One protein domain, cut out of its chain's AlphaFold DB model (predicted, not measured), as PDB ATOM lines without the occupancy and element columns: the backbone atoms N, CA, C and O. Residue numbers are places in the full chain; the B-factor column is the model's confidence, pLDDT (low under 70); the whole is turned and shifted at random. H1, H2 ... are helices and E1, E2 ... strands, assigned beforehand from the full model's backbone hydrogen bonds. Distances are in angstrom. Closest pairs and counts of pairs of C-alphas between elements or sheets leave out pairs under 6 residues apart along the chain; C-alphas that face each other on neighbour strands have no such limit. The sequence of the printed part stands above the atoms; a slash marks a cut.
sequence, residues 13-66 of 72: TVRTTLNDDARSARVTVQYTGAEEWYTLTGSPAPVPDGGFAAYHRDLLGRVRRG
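What this domain is: This is residues 13 to 66 of the 72 residues of an uncharacterized protein of Streptomyces sp. Ag109_O5-1 (UniProt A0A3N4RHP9). Picture a two-stranded hairpin, E1 and E2, with one helix, H1, packed lengthwise over one face, nearer to E1 than to E2. A long loop, residues 32 to 50, runs back along the edge of E2 away from E1, pairs with E2 at two short places and leads on to the helix. The printed part has 54 residues, with two named strands and then one named helix in the order E1, E2, H1; the sheet, in the order E1 - E2, is antiparallel, and the class is mixed, helices and strands. The whole is compact and rounded, with a radius of gyration of the C-alphas of 11.1 A and spans of 31 by 25 by 16 A.

Where its parts are: Find C-alpha 13 at (-10.087, 16.303, -35.828), where strand E1 begins; it holds residues 13 to 18 and measures 16.8 A from first to last C-alpha. After the five residues between them, at C-alpha 24 at (-8.007, 16.275, -16.151), you reach strand E2, residues 24 to 31, the longest strand by residues with 8, which measures 23.7 A from first to last C-alpha. Pass over residues 32 to 50, which hold no named element, and you come to helix H1, residues 51 to 65, which is 21.5 A long and ends at C-alpha 65 at (-5.604, 30.145, -34.431).

How they stand to each other: Start with the hairpin of E1 and E2, whose N-to-C directions stand at 162 degrees, antiparallel. Look at N 15 and O 28, 2.9 A apart, and at N 26 and O 17, 2.8 A apart, both pairs within hydrogen-bond range. The C-alphas of Leu 18 and Ala 25 face each other at 4.4 A. Next look at residues 38 to 39, which pair antiparallel with residues 28 to 29 of E2, and at residues 45 to 46, which pair antiparallel with residues 24 to 25 of E2. Then turn to H1: its closest C-alphas to E1 are those of His 56 and Thr 16, 6.5 A apart, and the two centres are 10.0 A apart. Its closest C-alphas to E2 are those of Phe 52 and Ala 25, 7.9 A apart, with the centres 11.3 A apart. In H1 every O i to N i+4 pair is within hydrogen-bond range.

The domain as a whole: The two C-alphas farthest apart are those of Ala 34 and Asp 49, at 32.6 A, and the C-alphas of Thr 13 and Gly 66, the first and last printed, are 13.9 A apart. The printed part has no cut. The link from E1 to E2 is tight, and the link from E2 to H1, 19 residues, is long. The mean pLDDT of the printed part is 95.7, and no printed residue is under 70.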
ATOM      1  N   THR A  13      -9.097  16.731 -36.815       97.56
ATOM      2  CA  THR A  13     -10.087  16.303 -35.828       97.56
ATOM      3  C   THR A  13      -9.447  16.358 -34.446       97.56
ATOM      4  O   THR A  13      -8.399  15.757 -34.210       97.56
ATOM      5  N   VAL A  14     -10.090  17.068 -33.518       97.62
ATOM      6  CA  VAL A  14      -9.652  17.174 -32.121       97.62
ATOM      7  C   VAL A  14     -10.587  16.353 -31.250       97.62
ATOM      8  O   VAL A  14     -11.802  16.554 -31.274       97.62
ATOM      9  N   ARG A  15     -10.019  15.462 -30.440       98.12
ATOM     10  CA  ARG A  15     -10.750  14.696 -29.435       98.12
ATOM     11  C   ARG A  15     -10.234  15.051 -28.054       98.12
ATOM     12  O   ARG A  15      -9.039  14.949 -27.776       98.12
ATOM     13  N   THR A  16     -11.162  15.427 -27.187       97.81
ATOM     14  CA  THR A  16     -10.913  15.670 -25.770       97.81
ATOM     15  C   THR A  16     -11.703  14.635 -24.979       97.81
ATOM     16  O   THR A  16     -12.891  14.463 -25.238       97.81
ATOM     17  N   THR A  17     -11.058  13.954 -24.035       97.56
ATOM     18  CA  THR A  17     -11.674  12.913 -23.200       97.56
ATOM     19  C   THR A  17     -11.380  13.219 -21.738       97.56
ATOM     20  O   THR A  17     -10.230  13.506 -21.409       97.56
ATOM     21  N   LEU A  18     -12.390  13.180 -20.862       96.56
ATOM     22  CA  LEU A  18     -12.163  13.253 -19.415       96.56
ATOM     23  C   LEU A  18     -11.429  12.001 -18.943       96.56
ATOM     24  O   LEU A  18     -11.773  10.894 -19.348       96.56
ATOM     25  N   ASN A  19     -10.441  12.191 -18.078       95.00
ATOM     26  CA  ASN A  19      -9.827  11.089 -17.354       95.00
ATOM     27  C   ASN A  19     -10.737  10.639 -16.204       95.00
ATOM     28  O   ASN A  19     -11.635  11.373 -15.781       95.00
ATOM     29  N   ASP A  20     -10.451   9.458 -15.658       92.44
ATOM     30  CA  ASP A  20     -11.228   8.833 -14.577       92.44
ATOM     31  C   ASP A  20     -11.346   9.714 -13.324       92.44
ATOM     32  O   ASP A  20     -12.304   9.602 -12.564       92.44
ATOM     33  N   ASP A  21     -10.388  10.623 -13.116       89.44
ATOM     34  CA  ASP A  21     -10.383  11.549 -11.986       89.44
ATOM     35  C   ASP A  21     -11.314  12.758 -12.155       89.44
ATOM     36  O   ASP A  21     -11.444  13.550 -11.223       89.44
ATOM     37  N   ALA A  22     -11.935  12.919 -13.330       87.50
ATOM     38  CA  ALA A  22     -12.815  14.024 -13.719       87.50
ATOM     39  C   ALA A  22     -12.222  15.440 -13.550       87.50
ATOM     40  O   ALA A  22     -12.940  16.430 -13.695       87.50
ATOM     41  N   ARG A  23     -10.916  15.560 -13.279       93.44
ATOM     42  CA  ARG A  23     -10.205  16.837 -13.088       93.44
ATOM     43  C   ARG A  23      -9.221  17.126 -14.203       93.44
ATOM     44  O   ARG A  23      -8.712  18.237 -14.293       93.44
ATOM     45  N   SER A  24      -8.924  16.137 -15.034       96.25
ATOM     46  CA  SER A  24      -8.007  16.275 -16.151       96.25
ATOM     47  C   SER A  24      -8.603  15.693 -17.426       96.25
ATOM     48  O   SER A  24      -9.464  14.814 -17.395       96.25
ATOM     49  N   ALA A  25      -8.162  16.217 -18.563       97.38
ATOM     50  CA  ALA A  25      -8.610  15.792 -19.873       97.38
ATOM     51  C   ALA A  25      -7.420  15.411 -20.752       97.38
ATOM     52  O   ALA A  25      -6.458  16.173 -20.892       97.38
ATOM     53  N   ARG A  26      -7.513  14.244 -21.391       97.75
ATOM     54  CA  ARG A  26      -6.603  13.849 -22.463       97.75
ATOM     55  C   ARG A  26      -7.031  14.517 -23.764       97.75
ATOM     56  O   ARG A  26      -8.203  14.468 -24.141       97.75
ATOM     57  N   VAL A  27      -6.073  15.109 -24.467       98.00
ATOM     58  CA  VAL A  27      -6.275  15.730 -25.773       98.00
ATOM     59  C   VAL A  27      -5.479  14.973 -26.821       98.00
ATOM     60  O   VAL A  27      -4.262  14.824 -26.721       98.00
ATOM     61  N   THR A  28      -6.183  14.525 -27.851       98.06
ATOM     62  CA  THR A  28      -5.591  13.876 -29.021       98.06
ATOM     63  C   THR A  28      -6.059  14.566 -30.290       98.06
ATOM     64  O   THR A  28      -7.171  15.097 -30.347       98.06
ATOM     65  N   VAL A  29      -5.204  14.567 -31.302       97.31
ATOM     66  CA  VAL A  29      -5.456  15.185 -32.602       97.31
ATOM     67  C   VAL A  29      -5.091  14.222 -33.717       97.31
ATOM     68  O   VAL A  29      -4.129  13.473 -33.596       97.31
ATOM     69  N   GLN A  30      -5.844  14.255 -34.803       97.00
ATOM     70  CA  GLN A  30      -5.512  13.537 -36.030       97.00
ATOM     71  C   GLN A  30      -5.747  14.443 -37.232       97.00
ATOM     72  O   GLN A  30      -6.537  15.388 -37.151       97.00
ATOM     73  N   TYR A  31      -5.149  14.097 -38.368       96.69
ATOM     74  CA  TYR A  31      -5.686  14.554 -39.645       96.69
ATOM     75  C   TYR A  31      -7.107  14.015 -39.805       96.69
ATOM     76  O   TYR A  31      -7.383  12.852 -39.497       96.69
ATOM     77  N   THR A  32      -8.041  14.853 -40.239       96.12
ATOM     78  CA  THR A  32      -9.427  14.415 -40.411       96.12
ATOM     79  C   THR A  32      -9.491  13.245 -41.398       96.12
ATOM     80  O   THR A  32      -8.985  13.332 -42.510       96.12
ATOM     81  N   GLY A  33     -10.085  12.127 -40.964       94.94
ATOM     82  CA  GLY A  33     -10.163  10.887 -41.748       94.94
ATOM     83  C   GLY A  33      -8.953   9.951 -41.641       94.94
ATOM     84  O   GLY A  33      -9.036   8.830 -42.132       94.94
ATOM     85  N   ALA A  34      -7.862  10.358 -40.986       96.31
ATOM     86  CA  ALA A  34      -6.755   9.453 -40.681       96.31
ATOM     87  C   ALA A  34      -7.114   8.458 -39.566       96.31
ATOM     88  O   ALA A  34      -8.043   8.684 -38.789       96.31
ATOM     89  N   GLU A  35      -6.356   7.366 -39.487       95.94
ATOM     90  CA  GLU A  35      -6.491   6.351 -38.432       95.94
ATOM     91  C   GLU A  35      -5.676   6.706 -37.181       95.94
ATOM     92  O   GLU A  35      -6.043   6.352 -36.058       95.94
ATOM     93  N   GLU A  36      -4.565   7.417 -37.374       96.00
ATOM     94  CA  GLU A  36      -3.599   7.699 -36.321       96.00
ATOM     95  C   GLU A  36      -3.963   8.955 -35.528       96.00
ATOM     96  O   GLU A  36      -4.264  10.011 -36.087       96.00
ATOM     97  N   TRP A  37      -3.884   8.836 -34.202       97.31
ATOM     98  CA  TRP A  37      -4.078   9.929 -33.258       97.31
ATOM     99  C   TRP A  37      -2.769  10.257 -32.553       97.31
ATOM    100  O   TRP A  37      -2.151   9.384 -31.951       97.31
ATOM    101  N   TYR A  38      -2.426  11.537 -32.522       96.62
ATOM    102  CA  TYR A  38      -1.261  12.062 -31.821       96.62
ATOM    103  C   TYR A  38      -1.675  12.755 -30.529       96.62
ATOM    104  O   TYR A  38      -2.741  13.384 -30.456       96.62
ATOM    105  N   THR A  39      -0.836  12.672 -29.499       97.38
ATOM    106  CA  THR A  39      -1.113  13.366 -28.234       97.38
ATOM    107  C   THR A  39      -0.751  14.838 -28.383       97.38
ATOM    108  O   THR A  39       0.360  15.174 -28.792       97.38
ATOM    109  N   LEU A  40      -1.696  15.738 -28.083       97.12
ATOM    110  CA  LEU A  40      -1.408  17.170 -28.102       97.12
ATOM    111  C   LEU A  40      -0.503  17.502 -26.914       97.12
ATOM    112  O   LEU A  40      -0.840  17.165 -25.779       97.12
ATOM    113  N   THR A  41       0.606  18.194 -27.159       96.94
ATOM    114  CA  THR A  41       1.569  18.528 -26.107       96.94
ATOM    115  C   THR A  41       0.900  19.268 -24.954       96.94
ATOM    116  O   THR A  41       0.077  20.163 -25.169       96.94
ATOM    117  N   GLY A  42       1.262  18.895 -23.727       95.94
ATOM    118  CA  GLY A  42       0.638  19.391 -22.497       95.94
ATOM    119  C   GLY A  42      -0.587  18.586 -22.052       95.94
ATOM    120  O   GLY A  42      -1.197  18.922 -21.045       95.94
ATOM    121  N   SER A  43      -0.965  17.538 -22.790       95.88
ATOM    122  CA  SER A  43      -1.980  16.574 -22.369       95.88
ATOM    123  C   SER A  43      -1.357  15.480 -21.482       95.88
ATOM    124  O   SER A  43      -0.302  14.960 -21.833       95.88
ATOM    125  N   PRO A  44      -2.029  15.023 -20.410       96.25
ATOM    126  CA  PRO A  44      -3.330  15.486 -19.935       96.25
ATOM    127  C   PRO A  44      -3.249  16.870 -19.283       96.25
ATOM    128  O   PRO A  44      -2.305  17.168 -18.559       96.25
ATOM    129  N   ALA A  45      -4.274  17.688 -19.517       96.19
ATOM    130  CA  ALA A  45      -4.370  19.039 -18.974       96.19
ATOM    131  C   ALA A  45      -5.478  19.123 -17.914       96.19
ATOM    132  O   ALA A  45      -6.469  18.391 -18.020       96.19
ATOM    133  N   PRO A  46      -5.347  19.992 -16.898       95.81
ATOM    134  CA  PRO A  46      -6.402  20.204 -15.917       95.81
ATOM    135  C   PRO A  46      -7.655  20.785 -16.579       95.81
ATOM    136  O   PRO A  46      -7.578  21.643 -17.457       95.81
ATOM    137  N   VAL A  47      -8.824  20.329 -16.139       94.94
ATOM    138  CA  VAL A  47     -10.104  20.912 -16.532       94.94
ATOM    139  C   VAL A  47     -10.348  22.134 -15.640       94.94
ATOM    140  O   VAL A  47     -10.470  21.967 -14.427       94.94
ATOM    141  N   PRO A  48     -10.405  23.356 -16.198       92.31
ATOM    142  CA  PRO A  48     -10.653  24.568 -15.425       92.31
ATOM    143  C   PRO A  48     -12.079  24.597 -14.863       92.31
ATOM    144  O   PRO A  48     -12.964  23.899 -15.358       92.31
ATOM    145  N   ASP A  49     -12.332  25.493 -13.905       89.81
ATOM    146  CA  ASP A  49     -13.642  25.663 -13.246       89.81
ATOM    147  C   ASP A  49     -14.796  25.952 -14.222       89.81
ATOM    148  O   ASP A  49     -15.952  25.638 -13.947       89.81
ATOM    149  N   GLY A  50     -14.491  26.495 -15.408       90.25
ATOM    150  CA  GLY A  50     -15.455  26.653 -16.505       90.25
ATOM    151  C   GLY A  50     -15.992  25.326 -17.071       90.25
ATOM    152  O   GLY A  50     -16.920  25.331 -17.882       90.25
ATOM    153  N   GLY A  51     -15.424  24.197 -16.651       94.56
ATOM    154  CA  GLY A  51     -15.859  22.851 -16.975       94.56
ATOM    155  C   GLY A  51     -15.348  22.331 -18.317       94.56
ATOM    156  O   GLY A  51     -14.806  23.048 -19.164       94.56
ATOM    157  N   PHE A  52     -15.570  21.034 -18.528       95.44
ATOM    158  CA  PHE A  52     -15.050  20.284 -19.671       95.44
ATOM    159  C   PHE A  52     -15.494  20.833 -21.036       95.44
ATOM    160  O   PHE A  52     -14.686  20.958 -21.954       95.44
ATOM    161  N   ALA A  53     -16.769  21.206 -21.175       96.00
ATOM    162  CA  ALA A  53     -17.299  21.732 -22.434       96.00
ATOM    163  C   ALA A  53     -16.691  23.099 -22.796       96.00
ATOM    164  O   ALA A  53     -16.402  23.362 -23.966       96.00
ATOM    165  N   ALA A  54     -16.474  23.968 -21.801       96.25
ATOM    166  CA  ALA A  54     -15.826  25.256 -22.021       96.25
ATOM    167  C   ALA A  54     -14.353  25.072 -22.394       96.25
ATOM    168  O   ALA A  54     -13.893  25.699 -23.347       96.25
ATOM    169  N   TYR A  55     -13.658  24.164 -21.704       96.56
ATOM    170  CA  TYR A  55     -12.285  23.786 -22.021       96.56
ATOM    171  C   TYR A  55     -12.144  23.273 -23.458       96.56
ATOM    172  O   TYR A  55     -11.321  23.786 -24.213       96.56
ATOM    173  N   HIS A  56     -12.994  22.332 -23.884       97.50
ATOM    174  CA  HIS A  56     -12.961  21.815 -25.254       97.50
ATOM    175  C   HIS A  56     -13.185  22.923 -26.297       97.50
ATOM    176  O   HIS A  56     -12.464  23.000 -27.291       97.50
ATOM    177  N   ARG A  57     -14.145  23.828 -26.066       97.81
ATOM    178  CA  ARG A  57     -14.419  24.947 -26.980       97.81
ATOM    179  C   ARG A  57     -13.249  25.930 -27.073       97.81
ATOM    180  O   ARG A  57     -12.916  26.365 -28.174       97.81
ATOM    181  N   ASP A  58     -12.638  26.283 -25.945       96.94
ATOM    182  CA  ASP A  58     -11.455  27.147 -25.920       96.94
ATOM    183  C   ASP A  58     -10.273  26.504 -26.662       96.94
ATOM    184  O   ASP A  58      -9.646  27.131 -27.521       96.94
ATOM    185  N   LEU A  59     -10.032  25.217 -26.406       97.12
ATOM    186  CA  LEU A  59      -8.999  24.437 -27.073       97.12
ATOM    187  C   LEU A  59      -9.191  24.416 -28.599       97.12
ATOM    188  O   LEU A  59      -8.232  24.644 -29.337       97.12
ATOM    189  N   LEU A  60     -10.420  24.219 -29.094       97.38
ATOM    190  CA  LEU A  60     -10.721  24.336 -30.527       97.38
ATOM    191  C   LEU A  60     -10.384  25.732 -31.069       97.38
ATOM    192  O   LEU A  60      -9.848  25.854 -32.171       97.38
ATOM    193  N   GLY A  61     -10.665  26.787 -30.301       97.31
ATOM    194  CA  GLY A  61     -10.298  28.158 -30.650       97.31
ATOM    195  C   GLY A  61      -8.784  28.364 -30.749       97.31
ATOM    196  O   GLY A  61      -8.316  29.040 -31.666       97.31
ATOM    197  N   ARG A  62      -8.004  27.760 -29.846       95.94
ATOM    198  CA  ARG A  62      -6.532  27.775 -29.893       95.94
ATOM    199  C   ARG A  62      -5.991  27.024 -31.103       95.94
ATOM    200  O   ARG A  62      -5.203  27.592 -31.852       95.94
ATOM    201  N   VAL A  63      -6.460  25.799 -31.343       95.94
ATOM    202  CA  VAL A  63      -6.039  24.988 -32.501       95.94
ATOM    203  C   VAL A  63      -6.333  25.715 -33.816       95.94
ATOM    204  O   VAL A  63      -5.461  25.783 -34.676       95.94
ATOM    205  N   ARG A  64      -7.510  26.341 -33.949       95.94
ATOM    206  CA  ARG A  64      -7.886  27.120 -35.145       95.94
ATOM    207  C   ARG A  64      -7.011  28.350 -35.381       95.94
ATOM    208  O   ARG A  64      -6.769  28.699 -36.531       95.94
ATOM    209  N   ARG A  65      -6.545  29.016 -34.319       94.88
ATOM    210  CA  ARG A  65      -5.604  30.145 -34.431       94.88
ATOM    211  C   ARG A  65      -4.193  29.698 -34.821       94.88
ATOM    212  O   ARG A  65      -3.411  30.519 -35.292       94.88
ATOM    213  N   GLY A  66      -3.865  28.420 -34.634       90.00
ATOM    214  CA  GLY A  66      -2.535  27.879 -34.894       90.00
ATOM    215  C   GLY A  66      -1.544  28.242 -33.786       90.00
ATOM    216  O   GLY A  66      -1.848  28.107 -32.606       90.00
TER     217      GLY A  66